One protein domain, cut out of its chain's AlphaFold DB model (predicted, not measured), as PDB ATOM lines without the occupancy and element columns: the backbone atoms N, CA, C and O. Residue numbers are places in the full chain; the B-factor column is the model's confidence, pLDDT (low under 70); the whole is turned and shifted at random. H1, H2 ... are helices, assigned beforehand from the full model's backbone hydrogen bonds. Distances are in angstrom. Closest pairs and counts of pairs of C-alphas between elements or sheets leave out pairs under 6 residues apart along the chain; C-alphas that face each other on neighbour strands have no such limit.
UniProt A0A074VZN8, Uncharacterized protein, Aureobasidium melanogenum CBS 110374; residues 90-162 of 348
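What this domain is: This is residues 90 to 162 of the 348 residues of an uncharacterized protein of Aureobasidium melanogenum CBS 110374 (UniProt A0A074VZN8). The model has little regular structure: a rounded body made mostly of loops, in which the longest helix, H1, packs on the short H3, while the short H2 lies off from both. Residues 90 to 108 form a long unnamed stretch before H1, folded back where 92 to 93 pair antiparallel with 98 to 99. The printed part has 73 residues, with helices H1, H2, H3 in that order and no named strand; the class is all helix, though named elements hold only 23 residues. It is compact, with a radius of gyration of the C-alphas of 11.7 A and spans of 30 by 25 by 19 A.

Where its parts are: H1, residues 109 to 120, begins at C-alpha 109 (-3.072, 77.074, -14.141) and is 16.2 A long. H2 is residues 129 to 133, 5.9 A. H3, residues 151 to 156, 8.8 A, ends at C-alpha 156 (-5.733, 89.613, -6.544).

How they stand to each other: H1 and H3 touch, closest at the C-alphas of Gly 117 and Val 151, 6.0 A. They run opposite ways at a steep tilt of 38 degrees. H1 and H2 are apart; H2 and H3 are only just apart, their closest C-alphas 8.0 A. In H1, H2 and H3 every O i to N i+4 pair is within hydrogen-bond range. Residues 122 to 123 pair antiparallel with 139 to 140.

The domain as a whole: The C-alphas of Glu 95 and His 145, the two farthest apart, are 35.2 A apart. The printed part has no cut. The link from H2 to H3 is long, 17 residues. Residues 145 to 148 and 161 to 162 have pLDDT under 70.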
ATOM      1  N   GLY A  90       6.867  93.829   0.758       85.00
ATOM      2  CA  GLY A  90       5.471  93.430   0.712       85.00
ATOM      3  C   GLY A  90       5.274  92.031   0.136       85.00
ATOM      4  O   GLY A  90       4.221  91.433   0.355       85.00
ATOM      5  N   ASP A  91       6.229  91.505  -0.627       89.00
ATOM      6  CA  ASP A  91       6.084  90.226  -1.311       89.00
ATOM      7  C   ASP A  91       6.663  89.024  -0.572       89.00
ATOM      8  O   ASP A  91       6.330  87.889  -0.928       89.00
ATOM      9  N   PHE A  92       7.483  89.267   0.443       89.19
ATOM     10  CA  PHE A  92       8.007  88.221   1.301       89.19
ATOM     11  C   PHE A  92       6.984  87.881   2.390       89.19
ATOM     12  O   PHE A  92       6.519  88.749   3.127       89.19
ATOM     13  N   ASP A  93       6.590  86.613   2.465       84.81
ATOM     14  CA  ASP A  93       5.747  86.091   3.533       84.81
ATOM     15  C   ASP A  93       6.634  85.787   4.746       84.81
ATOM     16  O   ASP A  93       7.440  84.858   4.725       84.81
ATOM     17  N   ILE A  94       6.492  86.595   5.800       82.00
ATOM     18  CA  ILE A  94       7.307  86.504   7.020       82.00
ATOM     19  C   ILE A  94       7.044  85.193   7.769       82.00
ATOM     20  O   ILE A  94       7.962  84.630   8.355       82.00
ATOM     21  N   GLU A  95       5.815  84.672   7.755       84.81
ATOM     22  CA  GLU A  95       5.497  83.430   8.468       84.81
ATOM     23  C   GLU A  95       6.165  82.239   7.782       84.81
ATOM     24  O   GLU A  95       6.737  81.362   8.432       84.81
ATOM     25  N   ARG A  96       6.123  82.226   6.450       85.44
ATOM     26  CA  ARG A  96       6.605  81.106   5.633       85.44
ATOM     27  C   ARG A  96       8.037  81.270   5.133       85.44
ATOM     28  O   ARG A  96       8.553  80.334   4.535       85.44
ATOM     29  N   HIS A  97       8.665  82.413   5.417       84.12
ATOM     30  CA  HIS A  97      10.031  82.761   5.018       84.12
ATOM     31  C   HIS A  97      10.274  82.591   3.510       84.12
ATOM     32  O   HIS A  97      11.345  82.165   3.083       84.12
ATOM     33  N   ASP A  98       9.269  82.910   2.692       87.88
ATOM     34  CA  ASP A  98       9.352  82.763   1.241       87.88
ATOM     35  C   ASP A  98       8.462  83.790   0.534       87.88
ATOM     36  O   ASP A  98       7.541  84.363   1.112       87.88
ATOM     37  N   TYR A  99       8.701  84.035  -0.747       88.44
ATOM     38  CA  TYR A  99       7.851  84.920  -1.528       88.44
ATOM     39  C   TYR A  99       6.468  84.309  -1.744       88.44
ATOM     40  O   TYR A  99       6.333  83.135  -2.097       88.44
ATOM     41  N   TRP A 100       5.417  85.128  -1.663       89.25
ATOM     42  CA  TRP A 100       4.038  84.632  -1.775       89.25
ATOM     43  C   TRP A 100       3.756  83.872  -3.082       89.25
ATOM     44  O   TRP A 100       2.875  83.016  -3.127       89.25
ATOM     45  N   TRP A 101       4.480  84.181  -4.164       90.56
ATOM     46  CA  TRP A 101       4.322  83.511  -5.456       90.56
ATOM     47  C   TRP A 101       5.035  82.154  -5.545       90.56
ATOM     48  O   TRP A 101       4.780  81.403  -6.493       90.56
ATOM     49  N   ASN A 102       5.914  81.836  -4.594       90.31
ATOM     50  CA  ASN A 102       6.536  80.520  -4.438       90.31
ATOM     51  C   ASN A 102       5.614  79.562  -3.672       90.31
ATOM     52  O   ASN A 102       5.625  78.366  -3.936       90.31
ATOM     53  N   LEU A 103       4.737  80.111  -2.828       90.12
ATOM     54  CA  LEU A 103       3.726  79.382  -2.054       90.12
ATOM     55  C   LEU A 103       2.475  78.997  -2.861       90.12
ATOM     56  O   LEU A 103       1.549  78.379  -2.335       90.12
ATOM     57  N   LEU A 104       2.401  79.410  -4.126       90.69
ATOM     58  CA  LEU A 104       1.264  79.124  -4.988       90.69
ATOM     59  C   LEU A 104       1.323  77.692  -5.528       90.69
ATOM     60  O   LEU A 104       2.334  77.280  -6.091       90.69
ATOM     61  N   ASP A 105       0.193  76.989  -5.444       91.00
ATOM     62  CA  ASP A 105       0.002  75.663  -6.044       91.00
ATOM     63  C   ASP A 105       0.255  75.673  -7.564       91.00
ATOM     64  O   ASP A 105      -0.430  76.376  -8.307       91.00
ATOM     65  N   GLN A 106       1.228  74.892  -8.033       91.56
ATOM     66  CA  GLN A 106       1.611  74.847  -9.446       91.56
ATOM     67  C   GLN A 106       0.634  74.040 -10.312       91.56
ATOM     68  O   GLN A 106       0.596  74.265 -11.523       91.56
ATOM     69  N   ASP A 107      -0.201  73.183  -9.718       92.62
ATOM     70  CA  ASP A 107      -1.192  72.392 -10.457       92.62
ATOM     71  C   ASP A 107      -2.370  73.262 -10.923       92.62
ATOM     72  O   ASP A 107      -3.039  72.976 -11.922       92.62
ATOM     73  N   ASN A 108      -2.592  74.400 -10.259       94.00
ATOM     74  CA  ASN A 108      -3.575  75.378 -10.690       94.00
ATOM     75  C   ASN A 108      -3.003  76.286 -11.805       94.00
ATOM     76  O   ASN A 108      -2.101  77.100 -11.570       94.00
ATOM     77  N   PRO A 109      -3.597  76.300 -13.016       89.06
ATOM     78  CA  PRO A 109      -3.072  77.074 -14.141       89.06
ATOM     79  C   PRO A 109      -3.085  78.588 -13.891       89.06
ATOM     80  O   PRO A 109      -2.347  79.338 -14.530       89.06
ATOM     81  N   ARG A 110      -3.939  79.101 -12.998       89.06
ATOM     82  CA  ARG A 110      -3.935  80.521 -12.609       89.06
ATOM     83  C   ARG A 110      -2.723  80.854 -11.737       89.06
ATOM     84  O   ARG A 110      -2.130  81.917 -11.907       89.06
ATOM     85  N   HIS A 111      -2.370  79.952 -10.835       93.00
ATOM     86  CA  HIS A 111      -1.273  80.088  -9.885       93.00
ATOM     87  C   HIS A 111       0.082  79.933 -10.571       93.00
ATOM     88  O   HIS A 111       0.913  80.831 -10.454       93.00
ATOM     89  N   ALA A 112       0.245  78.907 -11.410       90.12
ATOM     90  CA  ALA A 112       1.436  78.737 -12.241       90.12
ATOM     91  C   ALA A 112       1.697  79.969 -13.128       90.12
ATOM     92  O   ALA A 112       2.818  80.474 -13.224       90.12
ATOM     93  N   ARG A 113       0.636  80.537 -13.726       89.06
ATOM     94  CA  ARG A 113       0.728  81.780 -14.514       89.06
ATOM     95  C   ARG A 113       1.158  82.988 -13.679       89.06
ATOM     96  O   ARG A 113       1.895  83.828 -14.197       89.06
ATOM     97  N   ALA A 114       0.699  83.098 -12.434       89.88
ATOM     98  CA  ALA A 114       1.097  84.171 -11.529       89.88
ATOM     99  C   ALA A 114       2.545  83.992 -11.050       89.88
ATOM    100  O   ALA A 114       3.325  84.931 -11.162       89.88
ATOM    101  N   SER A 115       2.932  82.784 -10.630       91.38
ATOM    102  CA  SER A 115       4.293  82.454 -10.194       91.38
ATOM    103  C   SER A 115       5.323  82.735 -11.288       91.38
ATOM    104  O   SER A 115       6.261  83.506 -11.085       91.38
ATOM    105  N   LYS A 116       5.078  82.241 -12.510       90.25
ATOM    106  CA  LYS A 116       5.929  82.529 -13.674       90.25
ATOM    107  C   LYS A 116       5.984  84.026 -13.996       90.25
ATOM    108  O   LYS A 116       7.037  84.541 -14.361       90.25
ATOM    109  N   GLY A 117       4.854  84.722 -13.867       90.19
ATOM    110  CA  GLY A 117       4.765  86.162 -14.096       90.19
ATOM    111  C   GLY A 117       5.558  86.992 -13.087       90.19
ATOM    112  O   GLY A 117       6.136  87.998 -13.473       90.19
ATOM    113  N   MET A 118       5.608  86.574 -11.822       90.25
ATOM    114  CA  MET A 118       6.398  87.257 -10.794       90.25
ATOM    115  C   MET A 118       7.894  86.954 -10.929       90.25
ATOM    116  O   MET A 118       8.698  87.869 -10.810       90.25
ATOM    117  N   ARG A 119       8.265  85.704 -11.243       88.88
ATOM    118  CA  ARG A 119       9.673  85.279 -11.367       88.88
ATOM    119  C   ARG A 119      10.377  85.814 -12.614       88.88
ATOM    120  O   ARG A 119      11.528  86.215 -12.537       88.88
ATOM    121  N   TYR A 120       9.700  85.784 -13.762       88.88
ATOM    122  CA  TYR A 120      10.317  86.076 -15.065       88.88
ATOM    123  C   TYR A 120       9.706  87.288 -15.765       88.88
ATOM    124  O   TYR A 120      10.032  87.573 -16.918       88.88
ATOM    125  N   GLY A 121       8.752  87.958 -15.119       87.31
ATOM    126  CA  GLY A 121       8.148  89.165 -15.659       87.31
ATOM    127  C   GLY A 121       9.146  90.310 -15.754       87.31
ATOM    128  O   GLY A 121      10.195  90.310 -15.113       87.31
ATOM    129  N   THR A 122       8.790  91.322 -16.533       87.50
ATOM    130  CA  THR A 122       9.527  92.585 -16.549       87.50
ATOM    131  C   THR A 122       8.908  93.546 -15.554       87.50
ATOM    132  O   THR A 122       7.685  93.714 -15.496       87.50
ATOM    133  N   GLU A 123       9.747  94.182 -14.751       87.38
ATOM    134  CA  GLU A 123       9.295  95.193 -13.813       87.38
ATOM    135  C   GLU A 123       8.743  96.421 -14.545       87.38
ATOM    136  O   GLU A 123       9.312  96.900 -15.527       87.38
ATOM    137  N   ARG A 124       7.597  96.920 -14.081       84.50
ATOM    138  CA  ARG A 124       6.961  98.117 -14.628       84.50
ATOM    139  C   ARG A 124       7.588  99.368 -14.040       84.50
ATOM    140  O   ARG A 124       7.665  99.507 -12.823       84.50
ATOM    141  N   ASN A 125       7.921 100.302 -14.923       82.44
ATOM    142  CA  ASN A 125       8.329 101.652 -14.574       82.44
ATOM    143  C   ASN A 125       7.490 102.659 -15.387       82.44
ATOM    144  O   ASN A 125       7.599 102.652 -16.617       82.44
ATOM    145  N   PRO A 126       6.643 103.496 -14.761       81.31
ATOM    146  CA  PRO A 126       6.332 103.539 -13.327       81.31
ATOM    147  C   PRO A 126       5.553 102.309 -12.813       81.31
ATOM    148  O   PRO A 126       4.873 101.601 -13.570       81.31
ATOM    149  N   ARG A 127       5.669 102.041 -11.505       86.69
ATOM    150  CA  ARG A 127       4.859 101.041 -10.783       86.69
ATOM    151  C   ARG A 127       3.458 101.608 -10.546       86.69
ATOM    152  O   ARG A 127       3.274 102.814 -10.488       86.69
ATOM    153  N   CYS A 128       2.451 100.747 -10.389       86.69
ATOM    154  CA  CYS A 128       1.114 101.228 -10.029       86.69
ATOM    155  C   CYS A 128       1.011 101.574  -8.537       86.69
ATOM    156  O   CYS A 128       1.612 100.889  -7.708       86.69
ATOM    157  N   ASP A 129       0.135 102.520  -8.198       86.25
ATOM    158  CA  ASP A 129      -0.055 103.060  -6.843       86.25
ATOM    159  C   ASP A 129      -0.256 101.959  -5.793       86.25
ATOM    160  O   ASP A 129       0.274 102.032  -4.691       86.25
ATOM    161  N   THR A 130      -1.018 100.910  -6.126       87.38
ATOM    162  CA  THR A 130      -1.275  99.778  -5.220       87.38
ATOM    163  C   THR A 130       0.002  99.007  -4.887       87.38
ATOM    164  O   THR A 130       0.223  98.642  -3.736       87.38
ATOM    165  N   CYS A 131       0.838  98.745  -5.893       89.31
ATOM    166  CA  CYS A 131       2.099  98.033  -5.721       89.31
ATOM    167  C   CYS A 131       3.119  98.906  -4.992       89.31
ATOM    168  O   CYS A 131       3.831  98.402  -4.134       89.31
ATOM    169  N   GLU A 132       3.161 100.201  -5.298       89.00
ATOM    170  CA  GLU A 132       4.063 101.157  -4.657       89.00
ATOM    171  C   GLU A 132       3.732 101.344  -3.170       89.00
ATOM    172  O   GLU A 132       4.589 101.114  -2.322       89.00
ATOM    173  N   ARG A 133       2.464 101.621  -2.827       88.31
ATOM    174  CA  ARG A 133       2.020 101.798  -1.429       88.31
ATOM    175  C   ARG A 133       2.240 100.572  -0.553       88.31
ATOM    176  O   ARG A 133       2.383 100.709   0.654       88.31
ATOM    177  N   GLN A 134       2.194  99.379  -1.140       88.12
ATOM    178  CA  GLN A 134       2.375  98.123  -0.409       88.12
ATOM    179  C   GLN A 134       3.814  97.601  -0.469       88.12
ATOM    180  O   GLN A 134       4.054  96.492  -0.008       88.12
ATOM    181  N   ASN A 135       4.738  98.352  -1.076       87.94
ATOM    182  CA  ASN A 135       6.100  97.919  -1.360       87.94
ATOM    183  C   ASN A 135       6.171  96.518  -2.013       87.94
ATOM    184  O   ASN A 135       6.872  95.638  -1.533       87.94
ATOM    185  N   ARG A 136       5.395  96.295  -3.087       89.06
ATOM    186  CA  ARG A 136       5.283  95.022  -3.836       89.06
ATOM    187  C   ARG A 136       5.722  95.132  -5.294       89.06
ATOM    188  O   ARG A 136       5.346  96.086  -5.977       89.06
ATOM    189  N   ALA A 137       6.379  94.115  -5.828       89.75
ATOM    190  CA  ALA A 137       6.775  94.001  -7.221       89.75
ATOM    191  C   ALA A 137       5.594  94.246  -8.175       89.75
ATOM    192  O   ALA A 137       4.511  93.657  -8.071       89.75
ATOM    193  N   CYS A 138       5.814  95.133  -9.146       90.06
ATOM    194  CA  CYS A 138       4.836  95.465 -10.174       90.06
ATOM    195  C   CYS A 138       5.275  94.844 -11.503       90.06
ATOM    196  O   CYS A 138       5.821  95.521 -12.365       90.06
ATOM    197  N   MET A 139       5.058  93.539 -11.663       90.12
ATOM    198  CA  MET A 139       5.578  92.797 -12.818       90.12
ATOM    199  C   MET A 139       4.579  92.765 -13.979       90.12
ATOM    200  O   MET A 139       3.376  92.614 -13.758       90.12
ATOM    201  N   THR A 140       5.057  92.870 -15.216       87.44
ATOM    202  CA  THR A 140       4.300  92.558 -16.440       87.44
ATOM    203  C   THR A 140       4.528  91.099 -16.805       87.44
ATOM    204  O   THR A 140       5.628  90.575 -16.647       87.44
ATOM    205  N   ARG A 141       3.491  90.418 -17.299       83.62
ATOM    206  CA  ARG A 141       3.613  89.009 -17.695       83.62
ATOM    207  C   ARG A 141       4.574  88.866 -18.888       83.62
ATOM    208  O   ARG A 141       4.460  89.651 -19.832       83.62
ATOM    209  N   PRO A 142       5.442  87.836 -18.901       78.56
ATOM    210  CA  PRO A 142       6.245  87.510 -20.074       78.56
ATOM    211  C   PRO A 142       5.341  87.307 -21.294       78.56
ATOM    212  O   PRO A 142       4.316  86.629 -21.187       78.56
ATOM    213  N   ASN A 143       5.717  87.883 -22.436       73.75
ATOM    214  CA  ASN A 143       5.004  87.766 -23.717       73.75
ATOM    215  C   ASN A 143       3.549  88.272 -23.708       73.75
ATOM    216  O   ASN A 143       2.759  87.902 -24.574       73.75
ATOM    217  N   SER A 144       3.165  89.102 -22.735       70.44
ATOM    218  CA  SER A 144       1.855  89.747 -22.740       70.44
ATOM    219  C   SER A 144       1.933  91.086 -23.465       70.44
ATOM    220  O   SER A 144       2.690  91.973 -23.076       70.44
ATOM    221  N   HIS A 145       1.130  91.233 -24.518       64.69
ATOM    222  CA  HIS A 145       0.914  92.521 -25.183       64.69
ATOM    223  C   HIS A 145       0.000  93.444 -24.361       64.69
ATOM    224  O   HIS A 145       0.013  94.664 -24.540       64.69
ATOM    225  N   ASP A 146      -0.748  92.870 -23.417       62.06
ATOM    226  CA  ASP A 146      -1.675  93.587 -22.554       62.06
ATOM    227  C   ASP A 146      -0.919  94.266 -21.409       62.06
ATOM    228  O   ASP A 146      -0.629  93.682 -20.365       62.06
ATOM    229  N   LYS A 147      -0.648  95.562 -21.577       65.75
ATOM    230  CA  LYS A 147      -0.068  96.433 -20.535       65.75
ATOM    231  C   LYS A 147      -1.080  96.823 -19.446       65.75
ATOM    232  O   LYS A 147      -0.799  97.654 -18.583       65.75
ATOM    233  N   THR A 148      -2.273  96.236 -19.495       64.69
ATOM    234  CA  THR A 148      -3.488  96.667 -18.798       64.69
ATOM    235  C   THR A 148      -3.555  96.179 -17.350       64.69
ATOM    236  O   THR A 148      -4.623  96.168 -16.755       64.69
ATOM    237  N   GLY A 149      -2.435  95.776 -16.743       75.81
ATOM    238  CA  GLY A 149      -2.351  95.398 -15.332       75.81
ATOM    239  C   GLY A 149      -1.047  94.684 -14.995       75.81
ATOM    240  O   GLY A 149      -0.459  94.020 -15.843       75.81
ATOM    241  N   CYS A 150      -0.576  94.806 -13.751       88.06
ATOM    242  CA  CYS A 150       0.529  93.970 -13.280       88.06
ATOM    243  C   CYS A 150       0.031  92.566 -12.894       88.06
ATOM    244  O   CYS A 150      -1.165  92.343 -12.666       88.06
ATOM    245  N   VAL A 151       0.961  91.618 -12.797       90.06
ATOM    246  CA  VAL A 151       0.717  90.217 -12.429       90.06
ATOM    247  C   VAL A 151      -0.016  90.126 -11.091       90.06
ATOM    248  O   VAL A 151      -1.055  89.471 -11.013       90.06
ATOM    249  N   ARG A 152       0.469  90.835 -10.059       88.62
ATOM    250  CA  ARG A 152      -0.123  90.825  -8.712       88.62
ATOM    251  C   ARG A 152      -1.560  91.333  -8.716       88.62
ATOM    252  O   ARG A 152      -2.439  90.620  -8.250       88.62
ATOM    253  N   CYS A 153      -1.810  92.520  -9.267       87.69
ATOM    254  CA  CYS A 153      -3.153  93.100  -9.308       87.69
ATOM    255  C   CYS A 153      -4.130  92.253 -10.127       87.69
ATOM    256  O   CYS A 153      -5.284  92.093  -9.748       87.69
ATOM    257  N   SER A 154      -3.670  91.647 -11.223       85.62
ATOM    258  CA  SER A 154      -4.499  90.721 -12.004       85.62
ATOM    259  C   SER A 154      -4.837  89.454 -11.209       85.62
ATOM    260  O   SER A 154      -5.949  88.930 -11.299       85.62
ATOM    261  N   TYR A 155      -3.894  88.970 -10.398       87.19
ATOM    262  CA  TYR A 155      -4.081  87.809  -9.533       87.19
ATOM    263  C   TYR A 155      -5.026  88.094  -8.356       87.19
ATOM    264  O   TYR A 155      -5.952  87.324  -8.109       87.19
ATOM    265  N   THR A 156      -4.863  89.219  -7.666       84.88
ATOM    266  CA  THR A 156      -5.733  89.613  -6.544       84.88
ATOM    267  C   THR A 156      -7.027  90.287  -6.994       84.88
ATOM    268  O   THR A 156      -7.853  90.639  -6.159       84.88
ATOM    269  N   GLN A 157      -7.206  90.474  -8.307       79.62
ATOM    270  CA  GLN A 157      -8.291  91.257  -8.905       79.62
ATOM    271  C   GLN A 157      -8.352  92.699  -8.370       79.62
ATOM    272  O   GLN A 157      -9.394  93.349  -8.435       79.62
ATOM    273  N   SER A 158      -7.233  93.223  -7.859       77.56
ATOM    274  CA  SER A 158      -7.153  94.598  -7.390       77.56
ATOM    275  C   SER A 158      -7.015  95.575  -8.558       77.56
ATOM    276  O   SER A 158      -6.475  95.264  -9.625       77.56
ATOM    277  N   GLY A 159      -7.524  96.791  -8.361       72.56
ATOM    278  CA  GLY A 159      -7.309  97.882  -9.301       72.56
ATOM    279  C   GLY A 159      -5.819  98.211  -9.397       72.56
ATOM    280  O   GLY A 159      -5.159  98.478  -8.393       72.56
ATOM    281  N   CYS A 160      -5.290  98.200 -10.615       76.75
ATOM    282  CA  CYS A 160      -3.963  98.707 -10.933       76.75
ATOM    283  C   CYS A 160      -4.176 100.084 -11.579       76.75
ATOM    284  O   CYS A 160      -4.853 100.177 -12.597       76.75
ATOM    285  N   SER A 161      -3.679 101.174 -10.998       62.78
ATOM    286  CA  SER A 161      -3.937 102.541 -11.499       62.78
ATOM    287  C   SER A 161      -3.379 102.800 -12.909       62.78
ATOM    288  O   SER A 161      -3.872 103.678 -13.600       62.78
ATOM    289  N   HIS A 162      -2.464 101.964 -13.414       56.41
ATOM    290  CA  HIS A 162      -2.041 101.962 -14.828       56.41
ATOM    291  C   HIS A 162      -2.804 100.961 -15.720       56.41
ATOM    292  O   HIS A 162      -2.478 100.791 -16.890       56.41
TER     293      HIS A 162